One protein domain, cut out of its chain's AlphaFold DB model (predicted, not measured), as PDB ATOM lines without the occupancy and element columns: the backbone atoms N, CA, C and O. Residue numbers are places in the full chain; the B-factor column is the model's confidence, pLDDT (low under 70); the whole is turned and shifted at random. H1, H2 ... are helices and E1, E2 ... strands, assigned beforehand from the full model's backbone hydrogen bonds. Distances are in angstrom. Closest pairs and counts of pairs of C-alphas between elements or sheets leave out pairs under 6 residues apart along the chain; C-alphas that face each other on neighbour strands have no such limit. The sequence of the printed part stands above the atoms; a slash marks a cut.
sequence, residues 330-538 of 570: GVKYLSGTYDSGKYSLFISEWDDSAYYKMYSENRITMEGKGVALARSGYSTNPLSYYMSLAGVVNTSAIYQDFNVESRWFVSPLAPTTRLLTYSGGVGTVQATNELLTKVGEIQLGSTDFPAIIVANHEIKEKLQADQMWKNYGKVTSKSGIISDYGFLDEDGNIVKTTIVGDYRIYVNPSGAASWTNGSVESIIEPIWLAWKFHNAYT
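Overview. This is residues 330 to 538 of the 570 residues of an uncharacterized protein of Thermoanaerobacterales bacterium (UniProt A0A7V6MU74). What shape? Amid little regular structure, H2 packs on the curled antiparallel sheet E5-E3-E2-E6; H1 and H3 sit by E4 at one end, residues 475 to 495 at the other. What builds it? The 209 printed residues, under half in named elements, hold three named helices and eight strands, E1-E2-E3-H1-E4-E5-E6-E7-H2-E8-H3, mixed in class. It is compact, radius of gyration of the C-alphas 17.5 A, spanning 53 by 35 by 33 A.

Arrangement. Which strands pair? E2, residues 349 to 360, and E3, 363 to 375, form a hairpin, N 358 and O 366 being 2.8 A apart. Which helices touch? H1, residues 382 to 389, touches H3, 522 to 534, the closest C-alphas, of Tyr 386 and Pro 526, being 5.3 A apart.

Along the chain. Where does E2 begin? C-alpha 349 is at (122.970, 214.555, 303.216). Where does H3 end? C-alpha 534 is at (123.865, 223.732, 279.223).

Size, cuts and confidence. Any cut? The printed part has none. Low confidence? 21 residues have pLDDT under 70, among them 427 to 434.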
ATOM      1  N   GLY A 330     144.416 202.905 290.848       63.88
ATOM      2  CA  GLY A 330     144.712 204.269 291.308       63.88
ATOM      3  C   GLY A 330     143.960 205.313 290.464       63.88
ATOM      4  O   GLY A 330     142.958 204.983 289.833       63.88
ATOM      5  N   VAL A 331     144.405 206.575 290.435       74.19
ATOM      6  CA  VAL A 331     143.746 207.630 289.635       74.19
ATOM      7  C   VAL A 331     143.952 207.373 288.137       74.19
ATOM      8  O   VAL A 331     145.088 207.361 287.660       74.19
ATOM      9  N   LYS A 332     142.856 207.225 287.385       79.06
ATOM     10  CA  LYS A 332     142.869 207.196 285.916       79.06
ATOM     11  C   LYS A 332     142.757 208.599 285.330       79.06
ATOM     12  O   LYS A 332     142.088 209.459 285.896       79.06
ATOM     13  N   TYR A 333     143.365 208.789 284.162       84.69
ATOM     14  CA  TYR A 333     143.314 210.042 283.416       84.69
ATOM     15  C   TYR A 333     142.780 209.813 282.003       84.69
ATOM     16  O   TYR A 333     143.106 208.817 281.356       84.69
ATOM     17  N   LEU A 334     141.978 210.755 281.520       83.62
ATOM     18  CA  LEU A 334     141.416 210.763 280.177       83.62
ATOM     19  C   LEU A 334     142.275 211.602 279.232       83.62
ATOM     20  O   LEU A 334     142.757 212.677 279.581       83.62
ATOM     21  N   SER A 335     142.401 211.135 277.992       79.56
ATOM     22  CA  SER A 335     142.886 211.967 276.888       79.56
ATOM     23  C   SER A 335     141.705 212.619 276.162       79.56
ATOM     24  O   SER A 335     140.607 212.066 276.137       79.56
ATOM     25  N   GLY A 336     141.914 213.804 275.580       73.06
ATOM     26  CA  GLY A 336     140.884 214.491 274.786       73.06
ATOM     27  C   GLY A 336     139.725 215.093 275.590       73.06
ATOM     28  O   GLY A 336     138.731 215.502 274.996       73.06
ATOM     29  N   THR A 337     139.839 215.159 276.917       78.50
ATOM     30  CA  THR A 337     138.927 215.918 277.780       78.50
ATOM     31  C   THR A 337     139.411 217.349 277.969       78.50
ATOM     32  O   THR A 337     140.583 217.670 277.752       78.50
ATOM     33  N   TYR A 338     138.487 218.217 278.367       73.25
ATOM     34  CA  TYR A 338     138.743 219.638 278.555       73.25
ATOM     35  C   TYR A 338     138.594 219.993 280.026       73.25
ATOM     36  O   TYR A 338     137.612 219.583 280.633       73.25
ATOM     37  N   ASP A 339     139.481 220.833 280.559       75.19
ATOM     38  CA  ASP A 339     139.326 221.448 281.886       75.19
ATOM     39  C   ASP A 339     138.360 222.657 281.837       75.19
ATOM     40  O   ASP A 339     138.583 223.696 282.456       75.19
ATOM     41  N   SER A 340     137.296 222.555 281.038       80.25
ATOM     42  CA  SER A 340     136.306 223.614 280.843       80.25
ATOM     43  C   SER A 340     134.906 223.022 280.748       80.25
ATOM     44  O   SER A 340     134.650 222.164 279.905       80.25
ATOM     45  N   GLY A 341     133.990 223.516 281.574       92.81
ATOM     46  CA  GLY A 341     132.609 223.053 281.653       92.81
ATOM     47  C   GLY A 341     131.863 223.798 282.753       92.81
ATOM     48  O   GLY A 341     132.182 224.952 283.048       92.81
ATOM     49  N   LYS A 342     130.870 223.152 283.369       97.12
ATOM     50  CA  LYS A 342     130.178 223.695 284.546       97.12
ATOM     51  C   LYS A 342     130.589 222.974 285.819       97.12
ATOM     52  O   LYS A 342     130.801 221.771 285.835       97.12
ATOM     53  N   TYR A 343     130.676 223.722 286.900       96.44
ATOM     54  CA  TYR A 343     130.885 223.232 288.246       96.44
ATOM     55  C   TYR A 343     129.535 223.134 288.944       96.44
ATOM     56  O   TYR A 343     128.647 223.972 288.764       96.44
ATOM     57  N   SER A 344     129.395 222.088 289.742       96.94
ATOM     58  CA  SER A 344     128.294 221.900 290.667       96.94
ATOM     59  C   SER A 344     128.825 221.215 291.924       96.94
ATOM     60  O   SER A 344     129.904 220.625 291.918       96.94
ATOM     61  N   LEU A 345     128.058 221.276 293.002       95.25
ATOM     62  CA  LEU A 345     128.304 220.489 294.201       95.25
ATOM     63  C   LEU A 345     127.089 219.611 294.448       95.25
ATOM     64  O   LEU A 345     125.966 220.119 294.488       95.25
ATOM     65  N   PHE A 346     127.327 218.316 294.635       94.56
ATOM     66  CA  PHE A 346     126.299 217.405 295.105       94.56
ATOM     67  C   PHE A 346     126.285 217.333 296.634       94.56
ATOM     68  O   PHE A 346     127.250 216.891 297.259       94.56
ATOM     69  N   ILE A 347     125.170 217.747 297.229       94.12
ATOM     70  CA  ILE A 347     124.922 217.640 298.669       94.12
ATOM     71  C   ILE A 347     124.019 216.431 298.891       94.12
ATOM     72  O   ILE A 347     122.822 216.454 298.586       94.12
ATOM     73  N   SER A 348     124.621 215.358 299.395       91.19
ATOM     74  CA  SER A 348     123.957 214.067 299.558       91.19
ATOM     75  C   SER A 348     123.103 214.006 300.818       91.19
ATOM     76  O   SER A 348     122.105 213.292 300.851       91.19
ATOM     77  N   GLU A 349     123.512 214.718 301.869       92.94
ATOM     78  CA  GLU A 349     122.970 214.555 303.216       92.94
ATOM     79  C   GLU A 349     122.880 215.905 303.945       92.94
ATOM     80  O   GLU A 349     123.570 216.876 303.617       92.94
ATOM     81  N   TRP A 350     122.029 215.949 304.969       94.12
ATOM     82  CA  TRP A 350     121.973 217.033 305.941       94.12
ATOM     83  C   TRP A 350     122.010 216.448 307.345       94.12
ATOM     84  O   TRP A 350     121.174 215.617 307.696       94.12
ATOM     85  N   ASP A 351     122.959 216.896 308.156       93.62
ATOM     86  CA  ASP A 351     123.127 216.413 309.517       93.62
ATOM     87  C   ASP A 351     122.482 217.366 310.520       93.62
ATOM     88  O   ASP A 351     123.097 218.335 310.964       93.62
ATOM     89  N   ASP A 352     121.241 217.073 310.913       93.69
ATOM     90  CA  ASP A 352     120.525 217.853 311.928       93.69
ATOM     91  C   ASP A 352     121.165 217.774 313.315       93.69
ATOM     92  O   ASP A 352     120.838 218.581 314.183       93.69
ATOM     93  N   SER A 353     122.034 216.798 313.577       91.94
ATOM     94  CA  SER A 353     122.677 216.644 314.882       91.94
ATOM     95  C   SER A 353     123.961 217.464 315.020       91.94
ATOM     96  O   SER A 353     124.448 217.639 316.141       91.94
ATOM     97  N   ALA A 354     124.480 217.999 313.912       91.44
ATOM     98  CA  ALA A 354     125.636 218.879 313.895       91.44
ATOM     99  C   ALA A 354     125.263 220.314 314.299       91.44
ATOM    100  O   ALA A 354     124.220 220.855 313.924       91.44
ATOM    101  N   TYR A 355     126.156 220.952 315.049       90.19
ATOM    102  CA  TYR A 355     126.077 222.357 315.435       90.19
ATOM    103  C   TYR A 355     127.336 223.066 314.970       90.19
ATOM    104  O   TYR A 355     128.444 222.596 315.239       90.19
ATOM    105  N   TYR A 356     127.170 224.215 314.324       88.62
ATOM    106  CA  TYR A 356     128.287 225.052 313.913       88.62
ATOM    107  C   TYR A 356     128.373 226.301 314.785       88.62
ATOM    108  O   TYR A 356     127.362 226.869 315.204       88.62
ATOM    109  N   LYS A 357     129.601 226.753 315.027       88.50
ATOM    110  CA  LYS A 357     129.903 228.019 315.702       88.50
ATOM    111  C   LYS A 357     130.994 228.748 314.947       88.50
ATOM    112  O   LYS A 357     132.035 228.165 314.646       88.50
ATOM    113  N   MET A 358     130.753 230.019 314.660       86.38
ATOM    114  CA  MET A 358     131.709 230.915 314.032       86.38
ATOM    115  C   MET A 358     132.238 231.912 315.058       86.38
ATOM    116  O   MET A 358     131.465 232.559 315.769       86.38
ATOM    117  N   TYR A 359     133.555 232.068 315.095       85.19
ATOM    118  CA  TYR A 359     134.252 232.896 316.066       85.19
ATOM    119  C   TYR A 359     134.957 234.077 315.405       85.19
ATOM    120  O   TYR A 359     135.609 233.935 314.366       85.19
ATOM    121  N   SER A 360     134.867 235.229 316.066       79.50
ATOM    122  CA  SER A 360     135.790 236.348 315.895       79.50
ATOM    123  C   SER A 360     136.640 236.435 317.155       79.50
ATOM    124  O   SER A 360     136.105 236.640 318.247       79.50
ATOM    125  N   GLU A 361     137.950 236.230 317.015       79.19
ATOM    126  CA  GLU A 361     138.854 235.999 318.148       79.19
ATOM    127  C   GLU A 361     138.304 234.879 319.056       79.19
ATOM    128  O   GLU A 361     138.210 233.736 318.620       79.19
ATOM    129  N   ASN A 362     137.873 235.207 320.278       79.75
ATOM    130  CA  ASN A 362     137.328 234.255 321.249       79.75
ATOM    131  C   ASN A 362     135.809 234.394 321.469       79.75
ATOM    132  O   ASN A 362     135.270 233.782 322.393       79.75
ATOM    133  N   ARG A 363     135.101 235.200 320.661       84.12
ATOM    134  CA  ARG A 363     133.648 235.408 320.790       84.12
ATOM    135  C   ARG A 363     132.890 234.734 319.652       84.12
ATOM    136  O   ARG A 363     133.265 234.866 318.489       84.12
ATOM    137  N   ILE A 364     131.806 234.040 319.992       85.69
ATOM    138  CA  ILE A 364     130.863 233.495 319.009       85.69
ATOM    139  C   ILE A 364     130.128 234.672 318.373       85.69
ATOM    140  O   ILE A 364     129.548 235.478 319.089       85.69
ATOM    141  N   THR A 365     130.170 234.752 317.048       84.19
ATOM    142  CA  THR A 365     129.519 235.805 316.245       84.19
ATOM    143  C   THR A 365     128.359 235.274 315.407       84.19
ATOM    144  O   THR A 365     127.548 236.047 314.903       84.19
ATOM    145  N   MET A 366     128.275 233.949 315.262       83.56
ATOM    146  CA  MET A 366     127.168 233.224 314.650       83.56
ATOM    147  C   MET A 366     127.206 231.780 315.133       83.56
ATOM    148  O   MET A 366     128.279 231.193 315.284       83.56
ATOM    149  N   GLU A 367     126.042 231.181 315.310       88.12
ATOM    150  CA  GLU A 367     125.908 229.750 315.536       88.12
ATOM    151  C   GLU A 367     124.600 229.249 314.935       88.12
ATOM    152  O   GLU A 367     123.681 230.027 314.667       88.12
ATOM    153  N   GLY A 368     124.529 227.948 314.697       88.50
ATOM    154  CA  GLY A 368     123.335 227.310 314.173       88.50
ATOM    155  C   GLY A 368     123.423 225.797 314.245       88.50
ATOM    156  O   GLY A 368     124.405 225.219 314.720       88.50
ATOM    157  N   LYS A 369     122.337 225.164 313.814       91.38
ATOM    158  CA  LYS A 369     122.138 223.720 313.860       91.38
ATOM    159  C   LYS A 369     121.846 223.220 312.456       91.38
ATOM    160  O   LYS A 369     121.101 223.872 311.729       91.38
ATOM    161  N   GLY A 370     122.362 222.042 312.135       91.94
ATOM    162  CA  GLY A 370     122.268 221.478 310.803       91.94
ATOM    163  C   GLY A 370     123.487 221.839 309.968       91.94
ATOM    164  O   GLY A 370     123.889 222.999 309.921       91.94
ATOM    165  N   VAL A 371     124.096 220.842 309.330       91.56
ATOM    166  CA  VAL A 371     125.217 221.057 308.410       91.56
ATOM    167  C   VAL A 371     125.028 220.189 307.173       91.56
ATOM    168  O   VAL A 371     124.711 219.003 307.267       91.56
ATOM    169  N   ALA A 372     125.236 220.790 306.005       93.69
ATOM    170  CA  ALA A 372     125.239 220.080 304.737       93.69
ATOM    171  C   ALA A 372     126.440 219.131 304.644       93.69
ATOM    172  O   ALA A 372     127.553 219.474 305.051       93.69
ATOM    173  N   LEU A 373     126.217 217.956 304.066       91.25
ATOM    174  CA  LEU A 373     127.230 216.927 303.884       91.25
ATOM    175  C   LEU A 373     127.384 216.586 302.402       91.25
ATOM    176  O   LEU A 373     126.401 216.367 301.689       91.25
ATOM    177  N   ALA A 374     128.635 216.497 301.962       89.75
ATOM    178  CA  ALA A 374     129.002 215.961 300.660       89.75
ATOM    179  C   ALA A 374     129.912 214.746 300.839       89.75
ATOM    180  O   ALA A 374     130.745 214.697 301.748       89.75
ATOM    181  N   ARG A 375     129.758 213.763 299.955       84.44
ATOM    182  CA  ARG A 375     130.667 212.618 299.876       84.44
ATOM    183  C   ARG A 375     131.862 212.982 299.004       84.44
ATOM    184  O   ARG A 375     131.697 213.549 297.921       84.44
ATOM    185  N   SER A 376     133.049 212.687 299.513       77.50
ATOM    186  CA  SER A 376     134.317 212.851 298.798       77.50
ATOM    187  C   SER A 376     134.542 211.738 297.783       77.50
ATOM    188  O   SER A 376     134.042 210.626 297.969       77.50
ATOM    189  N   GLY A 377     135.354 212.033 296.769       71.31
ATOM    190  CA  GLY A 377     135.928 211.028 295.880       71.31
ATOM    191  C   GLY A 377     135.302 210.977 294.491       71.31
ATOM    192  O   GLY A 377     134.104 211.192 294.296       71.31
ATOM    193  N   TYR A 378     136.148 210.688 293.504       68.81
ATOM    194  CA  TYR A 378     135.753 210.519 292.104       68.81
ATOM    195  C   TYR A 378     135.172 209.130 291.810       68.81
ATOM    196  O   TYR A 378     134.504 208.974 290.795       68.81
ATOM    197  N   SER A 379     135.405 208.143 292.682       61.75
ATOM    198  CA  SER A 379     135.057 206.728 292.458       61.75
ATOM    199  C   SER A 379     133.900 206.206 293.322       61.75
ATOM    200  O   SER A 379     133.407 205.099 293.122       61.75
ATOM    201  N   THR A 380     133.490 206.985 294.321       61.31
ATOM    202  CA  THR A 380     132.519 206.607 295.365       61.31
ATOM    203  C   THR A 380     131.111 207.110 295.081       61.31
ATOM    204  O   THR A 380     130.165 206.716 295.761       61.31
ATOM    205  N   ASN A 381     130.966 207.998 294.098       74.69
ATOM    206  CA  ASN A 381     129.700 208.612 293.753       74.69
ATOM    207  C   ASN A 381     129.425 208.438 292.252       74.69
ATOM    208  O   ASN A 381     130.017 209.165 291.447       74.69
ATOM    209  N   PRO A 382     128.511 207.525 291.872       82.31
ATOM    210  CA  PRO A 382     128.130 207.305 290.478       82.31
ATOM    211  C   PRO A 382     127.695 208.594 289.774       82.31
ATOM    212  O   PRO A 382     127.967 208.785 288.590       82.31
ATOM    213  N   LEU A 383     127.086 209.534 290.509       89.00
ATOM    214  CA  LEU A 383     126.679 210.828 289.971       89.00
ATOM    215  C   LEU A 383     127.853 211.603 289.354       89.00
ATOM    216  O   LEU A 383     127.681 212.224 288.310       89.00
ATOM    217  N   SER A 384     129.053 211.541 289.939       90.25
ATOM    218  CA  SER A 384     130.234 212.248 289.419       90.25
ATOM    219  C   SER A 384     130.608 211.773 288.010       90.25
ATOM    220  O   SER A 384     130.964 212.588 287.155       90.25
ATOM    221  N   TYR A 385     130.465 210.473 287.733       90.62
ATOM    222  CA  TYR A 385     130.650 209.916 286.394       90.62
ATOM    223  C   TYR A 385     129.627 210.490 285.403       90.62
ATOM    224  O   TYR A 385     130.022 211.022 284.361       90.62
ATOM    225  N   TYR A 386     128.334 210.457 285.736       93.25
ATOM    226  CA  TYR A 386     127.269 210.963 284.858       93.25
ATOM    227  C   TYR A 386     127.337 212.479 284.647       93.25
ATOM    228  O   TYR A 386     127.130 212.954 283.529       93.25
ATOM    229  N   MET A 387     127.719 213.230 285.681       94.62
ATOM    230  CA  MET A 387     128.037 214.653 285.575       94.62
ATOM    231  C   MET A 387     129.150 214.901 284.568       94.62
ATOM    232  O   MET A 387     128.978 215.747 283.687       94.62
ATOM    233  N   SER A 388     130.231 214.114 284.619       93.62
ATOM    234  CA  SER A 388     131.353 214.269 283.688       93.62
ATOM    235  C   SER A 388     130.910 214.144 282.228       93.62
ATOM    236  O   SER A 388     131.309 214.958 281.393       93.62
ATOM    237  N   LEU A 389     130.032 213.177 281.923       93.88
ATOM    238  CA  LEU A 389     129.478 212.970 280.580       93.88
ATOM    239  C   LEU A 389     128.672 214.183 280.101       93.88
ATOM    240  O   LEU A 389     128.747 214.535 278.930       93.88
ATOM    241  N   ALA A 390     127.950 214.839 281.008       96.44
ATOM    242  CA  ALA A 390     127.136 216.019 280.734       96.44
ATOM    243  C   ALA A 390     127.916 217.347 280.793       96.44
ATOM    244  O   ALA A 390     127.310 218.416 280.882       96.44
ATOM    245  N   GLY A 391     129.251 217.308 280.790       96.00
ATOM    246  CA  GLY A 391     130.083 218.509 280.860       96.00
ATOM    247  C   GLY A 391     129.979 219.251 282.197       96.00
ATOM    248  O   GLY A 391     130.107 220.480 282.233       96.00
ATOM    249  N   VAL A 392     129.693 218.530 283.286       96.25
ATOM    250  CA  VAL A 392     129.588 219.062 284.649       96.25
ATOM    251  C   VAL A 392     130.577 218.337 285.563       96.25
ATOM    252  O   VAL A 392     130.743 217.127 285.468       96.25
ATOM    253  N   VAL A 393     131.225 219.046 286.482       93.69
ATOM    254  CA  VAL A 393     132.071 218.426 287.509       93.69
ATOM    255  C   VAL A 393     131.454 218.603 288.890       93.69
ATOM    256  O   VAL A 393     130.986 219.689 289.236       93.69
ATOM    257  N   ASN A 394     131.453 217.527 289.676       93.44
ATOM    258  CA  ASN A 394     131.131 217.577 291.096       93.44
ATOM    259  C   ASN A 394     132.374 218.023 291.873       93.44
ATOM    260  O   ASN A 394     133.386 217.322 291.877       93.44
ATOM    261  N   THR A 395     132.318 219.167 292.548       92.19
ATOM    262  CA  THR A 395     133.488 219.720 293.247       92.19
ATOM    263  C   THR A 395     134.010 218.821 294.362       92.19
ATOM    264  O   THR A 395     135.218 218.782 294.579       92.19
ATOM    265  N   SER A 396     133.154 218.034 295.024       88.25
ATOM    266  CA  SER A 396     133.606 217.073 296.044       88.25
ATOM    267  C   SER A 396     134.403 215.898 295.463       88.25
ATOM    268  O   SER A 396     135.157 215.249 296.184       88.25
ATOM    269  N   ALA A 397     134.269 215.646 294.158       86.69
ATOM    270  CA  ALA A 397     134.951 214.572 293.444       86.69
ATOM    271  C   ALA A 397     136.305 214.998 292.853       86.69
ATOM    272  O   ALA A 397     137.062 214.157 292.383       86.69
ATOM    273  N   ILE A 398     136.626 216.296 292.855       84.19
ATOM    274  CA  ILE A 398     137.930 216.809 292.397       84.19
ATOM    275  C   ILE A 398     139.059 216.375 293.339       84.19
ATOM    276  O   ILE A 398     140.207 216.212 292.927       84.19
ATOM    277  N   TYR A 399     138.727 216.185 294.608       77.69
ATOM    278  CA  TYR A 399     139.678 215.803 295.628       77.69
ATOM    279  C   TYR A 399     139.815 214.287 295.709       77.69
ATOM    280  O   TYR A 399     138.838 213.546 295.600       77.69
ATOM    281  N   GLN A 400     141.052 213.837 295.906       68.25
ATOM    282  CA  GLN A 400     141.377 212.419 295.940       68.25
ATOM    283  C   GLN A 400     140.773 211.738 297.171       68.25
ATOM    284  O   GLN A 400     140.929 212.195 298.303       68.25
ATOM    285  N   ASP A 401     140.143 210.596 296.931       66.50
ATOM    286  CA  ASP A 401     139.770 209.604 297.924       66.50
ATOM    287  C   ASP A 401     140.908 208.576 298.046       66.50
ATOM    288  O   ASP A 401     141.094 207.715 297.191       66.50
ATOM    289  N   PHE A 402     141.698 208.639 299.123       64.94
ATOM    290  CA  PHE A 402     142.754 207.652 299.410       64.94
ATOM    291  C   PHE A 402     142.162 206.328 299.920       64.94
ATOM    292  O   PHE A 402     142.438 205.904 301.039       64.94
ATOM    293  N   ASN A 403     141.299 205.694 299.125       63.12
ATOM    294  CA  ASN A 403     140.556 204.472 299.462       63.12
ATOM    295  C   ASN A 403     139.606 204.587 300.668       63.12
ATOM    296  O   ASN A 403     139.065 203.581 301.121       63.12
ATOM    297  N   VAL A 404     139.335 205.805 301.144       64.31
ATOM    298  CA  VAL A 404     138.388 206.080 302.230       64.31
ATOM    299  C   VAL A 404     137.254 206.941 301.693       64.31
ATOM    300  O   VAL A 404     137.484 208.055 301.224       64.31
ATOM    301  N   GLU A 405     136.021 206.442 301.786       68.81
ATOM    302  CA  GLU A 405     134.843 207.282 301.574       68.81
ATOM    303  C   GLU A 405     134.695 208.209 302.782       68.81
ATOM    304  O   GLU A 405     134.301 207.785 303.868       68.81
ATOM    305  N   SER A 406     135.044 209.481 302.603       75.94
ATOM    306  CA  SER A 406     134.862 210.491 303.645       75.94
ATOM    307  C   SER A 406     133.589 211.289 303.399       75.94
ATOM    308  O   SER A 406     133.274 211.650 302.260       75.94
ATOM    309  N   ARG A 407     132.885 211.602 304.487       82.38
ATOM    310  CA  ARG A 407     131.816 212.602 304.505       82.38
ATOM    311  C   ARG A 407     132.409 213.917 304.972       82.38
ATOM    312  O   ARG A 407     133.139 213.938 305.964       82.38
ATOM    313  N   TRP A 408     132.119 214.989 304.252       85.06
ATOM    314  CA  TRP A 408     132.677 216.312 304.504       85.06
ATOM    315  C   TRP A 408     131.568 217.283 304.871       85.06
ATOM    316  O   TRP A 408     130.576 217.393 304.146       85.06
ATOM    317  N   PHE A 409     131.750 218.003 305.980       88.12
ATOM    318  CA  PHE A 409     130.919 219.165 306.270       88.12
ATOM    319  C   PHE A 409     131.177 220.239 305.226       88.12
ATOM    320  O   PHE A 409     132.316 220.630 304.975       88.12
ATOM    321  N   VAL A 410     130.097 220.728 304.631       89.00
ATOM    322  CA  VAL A 410     130.157 221.737 303.586       89.00
ATOM    323  C   VAL A 410     129.852 223.098 304.186       89.00
ATOM    324  O   VAL A 410     128.799 223.304 304.791       89.00
ATOM    325  N   SER A 411     130.753 224.054 303.959       87.12
ATOM    326  CA  SER A 411     130.513 225.457 304.275       87.12
ATOM    327  C   SER A 411     130.831 226.363 303.089       87.12
ATOM    328  O   SER A 411     131.898 226.235 302.485       87.12
ATOM    329  N   PRO A 412     129.949 227.324 302.773       88.56
ATOM    330  CA  PRO A 412     130.268 228.434 301.888       88.56
ATOM    331  C   PRO A 412     130.977 229.598 302.609       88.56
ATOM    332  O   PRO A 412     131.088 230.683 302.043       88.56
ATOM    333  N   LEU A 413     131.430 229.444 303.861       85.38
ATOM    334  CA  LEU A 413     132.174 230.492 304.572       85.38
ATOM    335  C   LEU A 413     133.644 230.522 304.140       85.38
ATOM    336  O   LEU A 413     134.302 229.490 304.065       85.38
ATOM    337  N   ALA A 414     134.183 231.719 303.895       76.62
ATOM    338  CA  ALA A 414     135.584 231.869 303.518       76.62
ATOM    339  C   ALA A 414     136.508 231.701 304.753       76.62
ATOM    340  O   ALA A 414     136.442 232.516 305.685       76.62
ATOM    341  N   PRO A 415     137.432 230.718 304.748       60.78
ATOM    342  CA  PRO A 415     138.180 230.265 305.923       60.78
ATOM    343  C   PRO A 415     139.198 231.297 306.415       60.78
ATOM    344  O   PRO A 415     139.621 231.271 307.564       60.78
ATOM    345  N   THR A 416     139.570 232.263 305.574       64.56
ATOM    346  CA  THR A 416     140.543 233.306 305.924       64.56
ATOM    347  C   THR A 416     139.963 234.412 306.802       64.56
ATOM    348  O   THR A 416     140.696 235.316 307.193       64.56
ATOM    349  N   THR A 417     138.649 234.417 307.054       65.75
ATOM    350  CA  THR A 417     137.998 235.537 307.753       65.75
ATOM    351  C   THR A 417     137.573 235.216 309.176       65.75
ATOM    352  O   THR A 417     137.543 236.130 309.999       65.75
ATOM    353  N   ARG A 418     137.257 233.956 309.488       76.25
ATOM    354  CA  ARG A 418     136.729 233.531 310.790       76.25
ATOM    355  C   ARG A 418     137.087 232.074 311.063       76.25
ATOM    356  O   ARG A 418     137.220 231.285 310.131       76.25
ATOM    357  N   LEU A 419     137.182 231.720 312.342       82.81
ATOM    358  CA  LEU A 419     137.266 230.323 312.759       82.81
ATOM    359  C   LEU A 419     135.854 229.730 312.779       82.81
ATOM    360  O   LEU A 419     134.975 230.264 313.453       82.81
ATOM    361  N   LEU A 420     135.649 228.629 312.060       84.81
ATOM    362  CA  LEU A 420     134.410 227.860 312.066       84.81
ATOM    363  C   LEU A 420     134.672 226.501 312.711       84.81
ATOM    364  O   LEU A 420     135.580 225.782 312.303       84.81
ATOM    365  N   THR A 421     133.881 226.149 313.718       86.75
ATOM    366  CA  THR A 421     133.980 224.854 314.396       86.75
ATOM    367  C   THR A 421     132.663 224.110 314.314       86.75
ATOM    368  O   THR A 421     131.599 224.733 314.389       86.75
ATOM    369  N   TYR A 422     132.750 222.787 314.273       86.25
ATOM    370  CA  TYR A 422     131.609 221.886 314.320       86.25
ATOM    371  C   TYR A 422     131.647 221.049 315.597       86.25
ATOM    372  O   TYR A 422     132.716 220.686 316.083       86.25
ATOM    373  N   SER A 423     130.475 220.758 316.153       87.56
ATOM    374  CA  SER A 423     130.306 219.877 317.310       87.56
ATOM    375  C   SER A 423     129.030 219.052 317.163       87.56
ATOM    376  O   SER A 423     128.094 219.481 316.488       87.56
ATOM    377  N   GLY A 424     128.983 217.879 317.796       85.12
ATOM    378  CA  GLY A 424     127.949 216.892 317.481       85.12
ATOM    379  C   GLY A 424     128.101 216.374 316.049       85.12
ATOM    380  O   GLY A 424     129.180 216.479 315.465       85.12
ATOM    381  N   GLY A 425     127.021 215.844 315.486       80.75
ATOM    382  CA  GLY A 425     127.025 215.306 314.133       80.75
ATOM    383  C   GLY A 425     127.388 213.826 314.038       80.75
ATOM    384  O   GLY A 425     127.743 213.173 315.024       80.75
ATOM    385  N   VAL A 426     127.298 213.298 312.822       72.19
ATOM    386  CA  VAL A 426     127.737 211.948 312.477       72.19
ATOM    387  C   VAL A 426     129.249 211.848 312.712       72.19
ATOM    388  O   VAL A 426     130.032 212.647 312.200       72.19
ATOM    389  N   GLY A 427     129.674 210.873 313.521       58.66
ATOM    390  CA  GLY A 427     131.095 210.595 313.747       58.66
ATOM    391  C   GLY A 427     131.790 210.153 312.455       58.66
ATOM    392  O   GLY A 427     131.141 209.552 311.610       58.66
ATOM    393  N   THR A 428     133.095 210.443 312.345       55.75
ATOM    394  CA  THR A 428     133.982 210.296 311.157       55.75
ATOM    395  C   THR A 428     133.875 211.364 310.061       55.75
ATOM    396  O   THR A 428     134.464 211.211 308.992       55.75
ATOM    397  N   VAL A 429     133.223 212.501 310.324       59.97
ATOM    398  CA  VAL A 429     133.286 213.650 309.409       59.97
ATOM    399  C   VAL A 429     134.627 214.375 309.555       59.97
ATOM    400  O   VAL A 429     134.964 214.879 310.628       59.97
ATOM    401  N   GLN A 430     135.394 214.455 308.466       57.09
ATOM    402  CA  GLN A 430     136.583 215.303 308.418       57.09
ATOM    403  C   GLN A 430     136.141 216.748 308.171       57.09
ATOM    404  O   GLN A 430     135.509 217.051 307.157       57.09
ATOM    405  N   ALA A 431     136.469 217.650 309.098       53.31
ATOM    406  CA  ALA A 431     136.393 219.080 308.831       53.31
ATOM    407  C   ALA A 431     137.472 219.409 307.794       53.31
ATOM    408  O   ALA A 431     138.656 219.484 308.120       53.31
ATOM    409  N   THR A 432     137.083 219.533 306.529       53.22
ATOM    410  CA  THR A 432     138.028 219.912 305.482       53.22
ATOM    411  C   THR A 432     138.200 221.422 305.482       53.22
ATOM    412  O   THR A 432     137.213 222.152 305.557       53.22
ATOM    413  N   ASN A 433     139.429 221.897 305.287       54.72
ATOM    414  CA  ASN A 433     139.671 223.294 304.911       54.72
ATOM    415  C   ASN A 433     139.286 223.572 303.441       54.72
ATOM    416  O   ASN A 433     139.491 224.683 302.950       54.72
ATOM    417  N   GLU A 434     138.755 222.567 302.739       65.25
ATOM    418  CA  GLU A 434     138.420 222.626 301.325       65.25
ATOM    419  C   GLU A 434     137.076 223.322 301.116       65.25
ATOM    420  O   GLU A 434     136.021 222.905 301.597       65.25
ATOM    421  N   LEU A 435     137.117 224.419 300.369       80.12
ATOM    422  CA  LEU A 435     135.932 225.183 300.019       80.12
ATOM    423  C   LEU A 435     135.223 224.517 298.843       80.12
ATOM    424  O   LEU A 435     135.399 224.936 297.712       80.12
ATOM    425  N   LEU A 436     134.359 223.530 299.079       90.00
ATOM    426  CA  LEU A 436     133.684 222.808 297.978       90.00
ATOM    427  C   LEU A 436     132.775 223.686 297.100       90.00
ATOM    428  O   LEU A 436     132.334 223.283 296.029       90.00
ATOM    429  N   THR A 437     132.483 224.901 297.544       93.00
ATOM    430  CA  THR A 437     131.741 225.927 296.799       93.00
ATOM    431  C   THR A 437     132.660 226.864 295.996       93.00
ATOM    432  O   THR A 437     132.194 227.866 295.450       93.00
ATOM    433  N   LYS A 438     133.963 226.550 295.920       91.25
ATOM    434  CA  LYS A 438     134.998 227.300 295.202       91.25
ATOM    435  C   LYS A 438     136.078 226.368 294.624       91.25
ATOM    436  O   LYS A 438     136.647 225.556 295.337       91.25
ATOM    437  N   VAL A 439     136.449 226.555 293.358       90.12
ATOM    438  CA  VAL A 439     137.595 225.875 292.725       90.12
ATOM    439  C   VAL A 439     138.434 226.906 291.975       90.12
ATOM    440  O   VAL A 439     137.978 227.485 290.992       90.12
ATOM    441  N   GLY A 440     139.660 227.171 292.438       88.75
ATOM    442  CA  GLY A 440     140.455 228.286 291.912       88.75
ATOM    443  C   GLY A 440     139.695 229.609 292.061       88.75
ATOM    444  O   GLY A 440     139.250 229.933 293.156       88.75
ATOM    445  N   GLU A 441     139.491 230.345 290.967       90.00
ATOM    446  CA  GLU A 441     138.686 231.582 290.951       90.00
ATOM    447  C   GLU A 441     137.186 231.344 290.684       90.00
ATOM    448  O   GLU A 441     136.386 232.275 290.728       90.00
ATOM    449  N   ILE A 442     136.779 230.098 290.423       93.44
ATOM    450  CA  ILE A 442     135.390 229.739 290.128       93.44
ATOM    451  C   ILE A 442     134.637 229.540 291.440       93.44
ATOM    452  O   ILE A 442     135.093 228.827 292.331       93.44
ATOM    453  N   GLN A 443     133.473 230.169 291.567       94.88
ATOM    454  CA  GLN A 443     132.718 230.264 292.818       94.88
ATOM    455  C   GLN A 443     131.222 230.085 292.581       94.88
ATOM    456  O   GLN A 443     130.715 230.515 291.542       94.88
ATOM    457  N   LEU A 444     130.510 229.492 293.541       96.88
ATOM    458  CA  LEU A 444     129.058 229.321 293.467       96.88
ATOM    459  C   LEU A 444     128.347 230.664 293.208       96.88
ATOM    460  O   LEU A 444     128.611 231.667 293.872       96.88
ATOM    461  N   GLY A 445     127.451 230.678 292.222       97.06
ATOM    462  CA  GLY A 445     126.766 231.878 291.733       97.06
ATOM    463  C   GLY A 445     127.488 232.595 290.586       97.06
ATOM    464  O   GLY A 445     126.964 233.564 290.039       97.06
ATOM    465  N   SER A 446     128.674 232.128 290.184       96.81
ATOM    466  CA  SER A 446     129.330 232.561 288.945       96.81
ATOM    467  C   SER A 446     128.726 231.875 287.712       96.81
ATOM    468  O   SER A 446     127.976 230.903 287.814       96.81
ATOM    469  N   THR A 447     129.094 232.350 286.517       96.31
ATOM    470  CA  THR A 447     128.626 231.763 285.244       96.31
ATOM    471  C   THR A 447     129.005 230.287 285.111       96.31
ATOM    472  O   THR A 447     128.241 229.514 284.529       96.31
ATOM    473  N   ASP A 448     130.153 229.884 285.656       96.50
ATOM    474  CA  ASP A 448     130.659 228.514 285.546       96.50
ATOM    475  C   ASP A 448     130.307 227.636 286.741       96.50
ATOM    476  O   ASP A 448     130.436 226.427 286.631       96.50
ATOM    477  N   PHE A 449     129.754 228.194 287.821       97.44
ATOM    478  CA  PHE A 449     129.184 227.433 288.936       97.44
ATOM    479  C   PHE A 449     127.775 227.958 289.279       97.44
ATOM    480  O   PHE A 449     127.559 228.541 290.345       97.44
ATOM    481  N   PRO A 450     126.798 227.792 288.368       98.12
ATOM    482  CA  PRO A 450     125.499 228.458 288.465       98.12
ATOM    483  C   PRO A 450     124.505 227.759 289.407       98.12
ATOM    484  O   PRO A 450     123.433 228.303 289.684       98.12
ATOM    485  N   ALA A 451     124.790 226.530 289.841       98.31
ATOM    486  CA  ALA A 451     123.850 225.718 290.601       98.31
ATOM    487  C   ALA A 451     124.544 224.656 291.457       98.31
ATOM    488  O   ALA A 451     125.680 224.271 291.186       98.31
ATOM    489  N   ILE A 452     123.811 224.159 292.451       97.88
ATOM    490  CA  ILE A 452     124.118 222.939 293.202       97.88
ATOM    491  C   ILE A 452     123.017 221.900 292.978       97.88
ATOM    492  O   ILE A 452     121.885 222.245 292.613       97.88
ATOM    493  N   ILE A 453     123.346 220.635 293.229       97.38
ATOM    494  CA  ILE A 453     122.416 219.505 293.169       97.38
ATOM    495  C   ILE A 453     122.274 218.930 294.579       97.38
ATOM    496  O   ILE A 453     123.258 218.789 295.303       97.38
ATOM    497  N   VAL A 454     121.054 218.591 294.979       96.62
ATOM    498  CA  VAL A 454     120.770 217.974 296.278       96.62
ATOM    499  C   VAL A 454     120.028 216.659 296.101       96.62
ATOM    500  O   VAL A 454     119.274 216.497 295.142       96.62
ATOM    501  N   ALA A 455     120.206 215.730 297.038       94.00
ATOM    502  CA  ALA A 455     119.591 214.406 296.938       94.00
ATOM    503  C   ALA A 455     118.055 214.411 297.065       94.00
ATOM    504  O   ALA A 455     117.405 213.506 296.552       94.00
ATOM    505  N   ASN A 456     117.459 215.385 297.765       94.19
ATOM    506  CA  ASN A 456     116.009 215.445 297.983       94.19
ATOM    507  C   ASN A 456     115.510 216.863 298.337       94.19
ATOM    508  O   ASN A 456     116.293 217.782 298.598       94.19
ATOM    509  N   HIS A 457     114.184 217.030 298.358       95.56
ATOM    510  CA  HIS A 457     113.522 218.294 298.692       95.56
ATOM    511  C   HIS A 457     113.794 218.775 300.123       95.56
ATOM    512  O   HIS A 457     113.923 219.978 300.334       95.56
ATOM    513  N   GLU A 458     113.949 217.868 301.090       96.62
ATOM    514  CA  GLU A 458     114.239 218.236 302.480       96.62
ATOM    515  C   GLU A 458     115.579 218.978 302.585       96.62
ATOM    516  O   GLU A 458     115.659 220.047 303.191       96.62
ATOM    517  N   ILE A 459     116.630 218.468 301.935       97.06
ATOM    518  CA  ILE A 459     117.943 219.128 301.900       97.06
ATOM    519  C   ILE A 459     117.832 220.499 301.222       97.06
ATOM    520  O   ILE A 459     118.397 221.475 301.717       97.06
ATOM    521  N   LYS A 460     117.077 220.604 300.117       97.44
ATOM    522  CA  LYS A 460     116.834 221.888 299.436       97.44
ATOM    523  C   LYS A 460     116.208 222.915 300.376       97.44
ATOM    524  O   LYS A 460     116.712 224.031 300.461       97.44
ATOM    525  N   GLU A 461     115.143 222.546 301.082       97.44
ATOM    526  CA  GLU A 461     114.450 223.439 302.015       97.44
ATOM    527  C   GLU A 461     115.369 223.894 303.153       97.44
ATOM    528  O   GLU A 461     115.410 225.084 303.480       97.44
ATOM    529  N   LYS A 462     116.163 222.973 303.713       96.81
ATOM    530  CA  LYS A 462     117.129 223.286 304.774       96.81
ATOM    531  C   LYS A 462     118.207 224.259 304.300       96.81
ATOM    532  O   LYS A 462     118.442 225.262 304.968       96.81
ATOM    533  N   LEU A 463     118.783 224.044 303.115       95.81
ATOM    534  CA  LEU A 463     119.748 224.975 302.516       95.81
ATOM    535  C   LEU A 463     119.140 226.357 302.257       95.81
ATOM    536  O   LEU A 463     119.781 227.369 302.515       95.81
ATOM    537  N   GLN A 464     117.896 226.426 301.775       95.50
ATOM    538  CA  GLN A 464     117.216 227.703 301.527       95.50
ATOM    539  C   GLN A 464     116.924 228.482 302.818       95.50
ATOM    540  O   GLN A 464     116.920 229.717 302.813       95.50
ATOM    541  N   ALA A 465     116.668 227.775 303.921       94.50
ATOM    542  CA  ALA A 465     116.439 228.376 305.229       94.50
ATOM    543  C   ALA A 465     117.743 228.811 305.925       94.50
ATOM    544  O   ALA A 465     117.739 229.791 306.682       94.50
ATOM    545  N   ASP A 466     118.850 228.113 305.663       90.94
ATOM    546  CA  ASP A 466     120.138 228.322 306.316       90.94
ATOM    547  C   ASP A 466     120.794 229.657 305.913       90.94
ATOM    548  O   ASP A 466     120.837 230.058 304.748       90.94
ATOM    549  N   GLN A 467     121.312 230.389 306.903       86.31
ATOM    550  CA  GLN A 467     121.937 231.692 306.687       86.31
ATOM    551  C   GLN A 467     123.283 231.617 305.953       86.31
ATOM    552  O   GLN A 467     123.616 232.576 305.261       86.31
ATOM    553  N   MET A 468     124.052 230.530 306.063       86.94
ATOM    554  CA  MET A 468     125.324 230.375 305.347       86.94
ATOM    555  C   MET A 468     125.125 230.312 303.834       86.94
ATOM    556  O   MET A 468     125.952 230.813 303.078       86.94
ATOM    557  N   TRP A 469     124.020 229.720 303.391       92.38
ATOM    558  CA  TRP A 469     123.756 229.423 301.985       92.38
ATOM    559  C   TRP A 469     123.087 230.576 301.227       92.38
ATOM    560  O   TRP A 469     122.826 230.473 300.028       92.38
ATOM    561  N   LYS A 470     122.832 231.710 301.885       92.25
ATOM    562  CA  LYS A 470     122.234 232.882 301.237       92.25
ATOM    563  C   LYS A 470     123.252 233.631 300.381       92.25
ATOM    564  O   LYS A 470     124.388 233.861 300.790       92.25
ATOM    565  N   ASN A 471     122.800 234.102 299.222       93.38
ATOM    566  CA  ASN A 471     123.500 235.156 298.502       93.38
ATOM    567  C   ASN A 471     123.188 236.508 299.166       93.38
ATOM    568  O   ASN A 471     122.055 236.983 299.116       93.38
ATOM    569  N   TYR A 472     124.188 237.117 299.798       92.31
ATOM    570  CA  TYR A 472     124.052 238.423 300.449       92.31
ATOM    571  C   TYR A 472     124.395 239.601 299.531       92.31
ATOM    572  O   TYR A 472     124.040 240.738 299.839       92.31
ATOM    573  N   GLY A 473     125.072 239.340 298.409       90.44
ATOM    574  CA  GLY A 473     125.619 240.376 297.545       90.44
ATOM    575  C   GLY A 473     126.527 241.356 298.294       90.44
ATOM    576  O   GLY A 473     127.230 241.006 299.246       90.44
ATOM    577  N   LYS A 474     126.506 242.610 297.837       94.19
ATOM    578  CA  LYS A 474     127.391 243.664 298.325       94.19
ATOM    579  C   LYS A 474     127.028 244.115 299.740       94.19
ATOM    580  O   LYS A 474     125.893 244.507 300.007       94.19
ATOM    581  N   VAL A 475     128.035 244.185 300.606       94.44
ATOM    582  CA  VAL A 475     127.916 244.595 302.009       94.44
ATOM    583  C   VAL A 475     128.981 245.633 302.377       94.44
ATOM    584  O   VAL A 475     130.115 245.582 301.897       94.44
ATOM    585  N   THR A 476     128.621 246.574 303.251       95.25
ATOM    586  CA  THR A 476     129.535 247.590 303.795       95.25
ATOM    587  C   THR A 476     129.640 247.422 305.306       95.25
ATOM    588  O   THR A 476     128.623 247.428 305.999       95.25
ATOM    589  N   SER A 477     130.861 247.281 305.824       92.25
ATOM    590  CA  SER A 477     131.136 247.186 307.258       92.25
ATOM    591  C   SER A 477     130.828 248.494 307.982       92.25
ATOM    592  O   SER A 477     130.783 249.577 307.392       92.25
ATOM    593  N   LYS A 478     130.741 248.419 309.311       90.62
ATOM    594  CA  LYS A 478     130.653 249.602 310.178       90.62
ATOM    595  C   LYS A 478     131.841 250.563 310.016       90.62
ATOM    596  O   LYS A 478     131.684 251.764 310.216       90.62
ATOM    597  N   SER A 479     133.015 250.049 309.646       90.50
ATOM    598  CA  SER A 479     134.228 250.834 309.373       90.50
ATOM    599  C   SER A 479     134.307 251.393 307.944       90.50
ATOM    600  O   SER A 479     135.280 252.066 307.615       90.50
ATOM    601  N   GLY A 480     133.304 251.138 307.095       92.62
ATOM    602  CA  GLY A 480     133.255 251.617 305.710       92.62
ATOM    603  C   GLY A 480     133.981 250.732 304.691       92.62
ATOM    604  O   GLY A 480     134.080 251.112 303.527       92.62
ATOM    605  N   ILE A 481     134.471 249.555 305.094       92.56
ATOM    606  CA  ILE A 481     135.043 248.558 304.176       92.56
ATOM    607  C   ILE A 481     133.905 247.940 303.368       92.56
ATOM    608  O   ILE A 481     132.854 247.631 303.917       92.56
ATOM    609  N   ILE A 482     134.118 247.734 302.073       94.00
ATOM    610  CA  ILE A 482     133.126 247.163 301.162       94.00
ATOM    611  C   ILE A 482     133.587 245.767 300.728       94.00
ATOM    612  O   ILE A 482     134.762 245.571 300.420       94.00
ATOM    613  N   SER A 483     132.660 244.811 300.682       92.12
ATOM    614  CA  SER A 483     132.841 243.494 300.062       92.12
ATOM    615  C   SER A 483     131.685 243.233 299.105       92.12
ATOM    616  O   SER A 483     130.547 243.570 299.423       92.12
ATOM    617  N   ASP A 484     131.956 242.632 297.950       91.19
ATOM    618  CA  ASP A 484     130.916 242.311 296.961       91.19
ATOM    619  C   ASP A 484     130.102 241.061 297.328       91.19
ATOM    620  O   ASP A 484     129.048 240.815 296.750       91.19
ATOM    621  N   TYR A 485     130.581 240.301 298.312       91.00
ATOM    622  CA  TYR A 485     129.957 239.096 298.843       91.00
ATOM    623  C   TYR A 485     130.261 238.960 300.339       91.00
ATOM    624  O   TYR A 485     131.373 239.258 300.801       91.00
ATOM    625  N   GLY A 486     129.266 238.513 301.101       90.31
ATOM    626  CA  GLY A 486     129.340 238.338 302.550       90.31
ATOM    627  C   GLY A 486     128.247 239.084 303.309       90.31
ATOM    628  O   GLY A 486     127.461 239.829 302.733       90.31
ATOM    629  N   PHE A 487     128.208 238.897 304.622       90.75
ATOM    630  CA  PHE A 487     127.236 239.526 305.518       90.75
ATOM    631  C   PHE A 487     127.932 240.187 306.708       90.75
ATOM    632  O   PHE A 487     129.144 240.058 306.876       90.75
ATOM    633  N   LEU A 488     127.178 240.935 307.513       88.81
ATOM    634  CA  LEU A 488     127.692 241.516 308.750       88.81
ATOM    635  C   LEU A 488     127.450 240.573 309.924       88.81
ATOM    636  O   LEU A 488     126.330 240.098 310.106       88.81
ATOM    637  N   ASP A 489     128.483 240.355 310.731       84.25
ATOM    638  CA  ASP A 489     128.305 239.798 312.068       84.25
ATOM    639  C   ASP A 489     127.673 240.823 313.031       84.25
ATOM    640  O   ASP A 489     127.423 241.982 312.683       84.25
ATOM    641  N   GLU A 490     127.407 240.389 314.262       83.69
ATOM    642  CA  GLU A 490     126.793 241.210 315.314       83.69
ATOM    643  C   GLU A 490     127.576 242.493 315.670       83.69
ATOM    644  O   GLU A 490     126.978 243.452 316.163       83.69
ATOM    645  N   ASP A 491     128.881 242.567 315.375       83.38
ATOM    646  CA  ASP A 491     129.691 243.779 315.579       83.38
ATOM    647  C   ASP A 491     129.670 244.730 314.372       83.38
ATOM    648  O   ASP A 491     130.175 245.859 314.445       83.38
ATOM    649  N   GLY A 492     129.094 244.299 313.249       86.88
ATOM    650  CA  GLY A 492     129.136 245.026 311.987       86.88
ATOM    651  C   GLY A 492     130.432 244.818 311.200       86.88
ATOM    652  O   GLY A 492     130.762 245.659 310.353       86.88
ATOM    653  N   ASN A 493     131.174 243.736 311.461       86.38
ATOM    654  CA  ASN A 493     132.315 243.328 310.647       86.38
ATOM    655  C   ASN A 493     131.862 242.393 309.519       86.38
ATOM    656  O   ASN A 493     130.895 241.650 309.658       86.38
ATOM    657  N   ILE A 494     132.581 242.410 308.396       88.56
ATOM    658  CA  ILE A 494     132.249 241.568 307.243       88.56
ATOM    659  C   ILE A 494     132.710 240.129 307.480       88.56
ATOM    660  O   ILE A 494     133.891 239.878 307.730       88.56
ATOM    661  N   VAL A 495     131.782 239.196 307.296       87.69
ATOM    662  CA  VAL A 495     132.007 237.758 307.161       87.69
ATOM    663  C   VAL A 495     131.884 237.415 305.681       87.69
ATOM    664  O   VAL A 495     130.813 237.567 305.091       87.69
ATOM    665  N   LYS A 496     132.986 236.990 305.056       88.88
ATOM    666  CA  LYS A 496     132.992 236.672 303.623       88.88
ATOM    667  C   LYS A 496     132.465 235.262 303.375       88.88
ATOM    668  O   LYS A 496     132.812 234.326 304.095       88.88
ATOM    669  N   THR A 497     131.698 235.113 302.305       90.19
ATOM    670  CA  THR A 497     131.270 233.821 301.762       90.19
ATOM    671  C   THR A 497     131.999 233.533 300.446       90.19
ATOM    672  O   THR A 497     132.656 234.403 299.874       90.19
ATOM    673  N   THR A 498     131.906 232.304 299.959       91.81
ATOM    674  CA  THR A 498     132.323 231.888 298.614       91.81
ATOM    675  C   THR A 498     131.198 232.016 297.588       91.81
ATOM    676  O   THR A 498     131.448 231.803 296.409       91.81
ATOM    677  N   ILE A 499     129.981 232.362 298.016       94.62
ATOM    678  CA  ILE A 499     128.830 232.607 297.141       94.62
ATOM    679  C   ILE A 499     128.916 234.038 296.617       94.62
ATOM    680  O   ILE A 499     128.819 234.984 297.397       94.62
ATOM    681  N   VAL A 500     129.087 234.191 295.305       95.19
ATOM    682  CA  VAL A 500     129.323 235.494 294.653       95.19
ATOM    683  C   VAL A 500     128.147 236.008 293.828       95.19
ATOM    684  O   VAL A 500     128.202 237.112 293.290       95.19
ATOM    685  N   GLY A 501     127.079 235.224 293.720       95.31
ATOM    686  CA  GLY A 501     125.907 235.572 292.930       95.31
ATOM    687  C   GLY A 501     124.735 234.638 293.194       95.31
ATOM    688  O   GLY A 501     124.814 233.722 294.016       95.31
ATOM    689  N   ASP A 502     123.637 234.890 292.488       96.31
ATOM    690  CA  ASP A 502     122.463 234.027 292.548       96.31
ATOM    691  C   ASP A 502     122.778 232.666 291.929       96.31
ATOM    692  O   ASP A 502     123.467 232.563 290.913       96.31
ATOM    693  N   TYR A 503     122.242 231.612 292.534       97.94
ATOM    694  CA  TYR A 503     122.439 230.241 292.084       97.94
ATOM    695  C   TYR A 503     121.147 229.437 292.231       97.94
ATOM    696  O   TYR A 503     120.215 229.831 292.938       97.94
ATOM    697  N   ARG A 504     121.075 228.301 291.537       98.19
ATOM    698  CA  ARG A 504     119.925 227.388 291.601       98.19
ATOM    699  C   ARG A 504     120.216 226.187 292.497       98.19
ATOM    700  O   ARG A 504     121.354 225.736 292.589       98.19
ATOM    701  N   ILE A 505     119.166 225.646 293.110       98.19
ATOM    702  CA  ILE A 505     119.209 224.379 293.850       98.19
ATOM    703  C   ILE A 505     118.291 223.391 293.132       98.19
ATOM    704  O   ILE A 505     117.057 223.504 293.209       98.19
ATOM    705  N   TYR A 506     118.901 222.455 292.412       97.94
ATOM    706  CA  TYR A 506     118.197 221.366 291.746       97.94
ATOM    707  C   TYR A 506     118.079 220.169 292.686       97.94
ATOM    708  O   TYR A 506     119.038 219.827 293.375       97.94
ATOM    709  N   VAL A 507     116.903 219.544 292.717       97.31
ATOM    710  CA  VAL A 507     116.716 218.255 293.388       97.31
ATOM    711  C   VAL A 507     116.952 217.178 292.345       97.31
ATOM    712  O   VAL A 507     116.349 217.237 291.275       97.31
ATOM    713  N   ASN A 508     117.852 216.239 292.629       95.56
ATOM    714  CA  ASN A 508     118.175 215.182 291.683       95.56
ATOM    715  C   ASN A 508     116.941 214.317 291.394       95.56
ATOM    716  O   ASN A 508     116.253 213.949 292.351       95.56
ATOM    717  N   PRO A 509     116.666 213.955 290.129       95.25
ATOM    718  CA  PRO A 509     115.592 213.029 289.803       95.25
ATOM    719  C   PRO A 509     115.702 211.700 290.560       95.25
ATOM    720  O   PRO A 509     116.797 211.239 290.905       95.25
ATOM    721  N   SER A 510     114.548 211.091 290.824       92.19
ATOM    722  CA  SER A 510     114.447 209.777 291.457       92.19
ATOM    723  C   SER A 510     113.184 209.065 290.991       92.19
ATOM    724  O   SER A 510     112.075 209.567 291.175       92.19
ATOM    725  N   GLY A 511     113.354 207.876 290.422       93.44
ATOM    726  CA  GLY A 511     112.266 207.044 289.933       93.44
ATOM    727  C   GLY A 511     112.061 205.793 290.772       93.44
ATOM    728  O   GLY A 511     111.962 205.871 291.998       93.44
ATOM    729  N   ALA A 512     111.986 204.628 290.120       92.12
ATOM    730  CA  ALA A 512     111.953 203.348 290.830       92.12
ATOM    731  C   ALA A 512     113.243 203.133 291.629       92.12
ATOM    732  O   ALA A 512     113.235 202.429 292.639       92.12
ATOM    733  N   ALA A 513     114.315 203.794 291.201       85.50
ATOM    734  CA  ALA A 513     115.593 203.840 291.871       85.50
ATOM    735  C   ALA A 513     116.160 205.260 291.944       85.50
ATOM    736  O   ALA A 513     115.755 206.175 291.223       85.50
ATOM    737  N   SER A 514     117.139 205.435 292.829       84.44
ATOM    738  CA  SER A 514     117.906 206.675 292.909       84.44
ATOM    739  C   SER A 514     118.811 206.805 291.685       84.44
ATOM    740  O   SER A 514     119.559 205.881 291.358       84.44
ATOM    741  N   TRP A 515     118.801 207.965 291.026       90.62
ATOM    742  CA  TRP A 515     119.743 208.216 289.932       90.62
ATOM    743  C   TRP A 515     121.139 208.595 290.461       90.62
ATOM    744  O   TRP A 515     122.132 208.352 289.775       90.62
ATOM    745  N   THR A 516     121.243 209.081 291.708       83.81
ATOM    746  CA  THR A 516     122.510 209.518 292.330       83.81
ATOM    747  C   THR A 516     123.371 208.371 292.846       83.81
ATOM    748  O   THR A 516     124.592 208.431 292.751       83.81
ATOM    749  N   ASN A 517     122.750 207.332 293.411       79.88
ATOM    750  CA  ASN A 517     123.463 206.234 294.077       79.88
ATOM    751  C   ASN A 517     123.850 205.088 293.131       79.88
ATOM    752  O   ASN A 517     124.387 204.082 293.591       79.88
ATOM    753  N   GLY A 518     123.597 205.249 291.829       84.12
ATOM    754  CA  GLY A 518     123.818 204.214 290.829       84.12
ATOM    755  C   GLY A 518     122.640 203.249 290.763       84.12
ATOM    756  O   GLY A 518     122.362 202.510 291.703       84.12
ATOM    757  N   SER A 519     121.954 203.243 289.629       90.50
ATOM    758  CA  SER A 519     120.834 202.356 289.333       90.50
ATOM    759  C   SER A 519     120.724 202.115 287.837       90.50
ATOM    760  O   SER A 519     121.370 202.787 287.032       90.50
ATOM    761  N   VAL A 520     119.839 201.198 287.447       93.06
ATOM    762  CA  VAL A 520     119.489 201.013 286.033       93.06
ATOM    763  C   VAL A 520     118.866 202.272 285.406       93.06
ATOM    764  O   VAL A 520     118.869 202.398 284.184       93.06
ATOM    765  N   GLU A 521     118.369 203.223 286.201       95.12
ATOM    766  CA  GLU A 521     117.830 204.495 285.704       95.12
ATOM    767  C   GLU A 521     118.899 205.597 285.584       95.12
ATOM    768  O   GLU A 521     118.719 206.538 284.812       95.12
ATOM    769  N   SER A 522     120.042 205.470 286.277       93.31
ATOM    770  CA  SER A 522     121.104 206.493 286.305       93.31
ATOM    771  C   SER A 522     121.650 206.864 284.927       93.31
ATOM    772  O   SER A 522     122.208 207.942 284.756       93.31
ATOM    773  N   ILE A 523     121.478 206.016 283.911       93.12
ATOM    774  CA  ILE A 523     121.906 206.333 282.548       93.12
ATOM    775  C   ILE A 523     121.142 207.508 281.920       93.12
ATOM    776  O   ILE A 523     121.616 208.082 280.945       93.12
ATOM    777  N   ILE A 524     119.982 207.887 282.465       95.81
ATOM    778  CA  ILE A 524     119.190 209.040 282.011       95.81
ATOM    779  C   ILE A 524     119.749 210.359 282.581       95.81
ATOM    780  O   ILE A 524     119.594 211.420 281.973       95.81
ATOM    781  N   GLU A 525     120.453 210.291 283.714       95.69
ATOM    782  CA  GLU A 525     121.015 211.433 284.448       95.69
ATOM    783  C   GLU A 525     121.815 212.409 283.557       95.69
ATOM    784  O   GLU A 525     121.561 213.615 283.633       95.69
ATOM    785  N   PRO A 526     122.699 211.967 282.631       97.00
ATOM    786  CA  PRO A 526     123.444 212.885 281.768       97.00
ATOM    787  C   PRO A 526     122.567 213.782 280.884       97.00
ATOM    788  O   PRO A 526     122.936 214.928 280.627       97.00
ATOM    789  N   ILE A 527     121.402 213.301 280.433       97.94
ATOM    790  CA  ILE A 527     120.471 214.102 279.622       97.94
ATOM    791  C   ILE A 527     119.843 215.208 280.474       97.94
ATOM    792  O   ILE A 527     119.808 216.369 280.056       97.94
ATOM    793  N   TRP A 528     119.394 214.874 281.690       98.00
ATOM    794  CA  TRP A 528     118.836 215.857 282.621       98.00
ATOM    795  C   TRP A 528     119.881 216.911 283.018       98.00
ATOM    796  O   TRP A 528     119.602 218.110 282.979       98.00
ATOM    797  N   LEU A 529     121.115 216.497 283.303       98.06
ATOM    798  CA  LEU A 529     122.211 217.416 283.621       98.06
ATOM    799  C   LEU A 529     122.555 218.340 282.445       98.06
ATOM    800  O   LEU A 529     122.687 219.554 282.625       98.06
ATOM    801  N   ALA A 530     122.645 217.797 281.229       98.31
ATOM    802  CA  ALA A 530     122.928 218.576 280.026       98.31
ATOM    803  C   ALA A 530     121.799 219.577 279.701       98.31
ATOM    804  O   ALA A 530     122.067 220.683 279.220       98.31
ATOM    805  N   TRP A 531     120.545 219.247 280.029       98.00
ATOM    806  CA  TRP A 531     119.442 220.210 280.034       98.00
ATOM    807  C   TRP A 531     119.666 221.318 281.070       98.00
ATOM    808  O   TRP A 531     119.697 222.494 280.708       98.00
ATOM    809  N   LYS A 532     119.864 220.968 282.349       97.88
ATOM    810  CA  LYS A 532     119.920 221.946 283.448       97.88
ATOM    811  C   LYS A 532     121.107 222.902 283.379       97.88
ATOM    812  O   LYS A 532     120.954 224.079 283.707       97.88
ATOM    813  N   PHE A 533     122.277 222.419 282.971       98.19
ATOM    814  CA  PHE A 533     123.518 223.199 283.017       98.19
ATOM    815  C   PHE A 533     123.882 223.857 281.685       98.19
ATOM    816  O   PHE A 533     124.518 224.914 281.693       98.19
ATOM    817  N   HIS A 534     123.453 223.279 280.558       97.12
ATOM    818  CA  HIS A 534     123.865 223.732 279.223       97.12
ATOM    819  C   HIS A 534     122.699 224.082 278.291       97.12
ATOM    820  O   HIS A 534     122.938 224.649 277.229       97.12
ATOM    821  N   ASN A 535     121.446 223.787 278.666       96.81
ATOM    822  CA  ASN A 535     120.284 223.840 277.767       96.81
ATOM    823  C   ASN A 535     120.504 223.046 276.462       96.81
ATOM    824  O   ASN A 535     119.971 223.404 275.414       96.81
ATOM    825  N   ALA A 536     121.312 221.980 276.516       98.06
ATOM    826  CA  ALA A 536     121.628 221.135 275.360       98.06
ATOM    827  C   ALA A 536     120.455 220.223 274.947       98.06
ATOM    828  O   ALA A 536     120.433 219.670 273.845       98.06
ATOM    829  N   TYR A 537     119.478 220.093 275.842       98.56
ATOM    830  CA  TYR A 537     118.208 219.418 275.635       98.56
ATOM    831  C   TYR A 537     117.071 220.341 276.066       98.56
ATOM    832  O   TYR A 537     117.239 221.207 276.928       98.56
ATOM    833  N   THR A 538     115.908 220.142 275.465       98.19
ATOM    834  CA  THR A 538     114.633 220.700 275.911       98.19
ATOM    835  C   THR A 538     114.030 219.837 277.016       98.19
ATOM    836  O   THR A 538     114.324 218.649 277.115       98.19
TER     837      THR A 538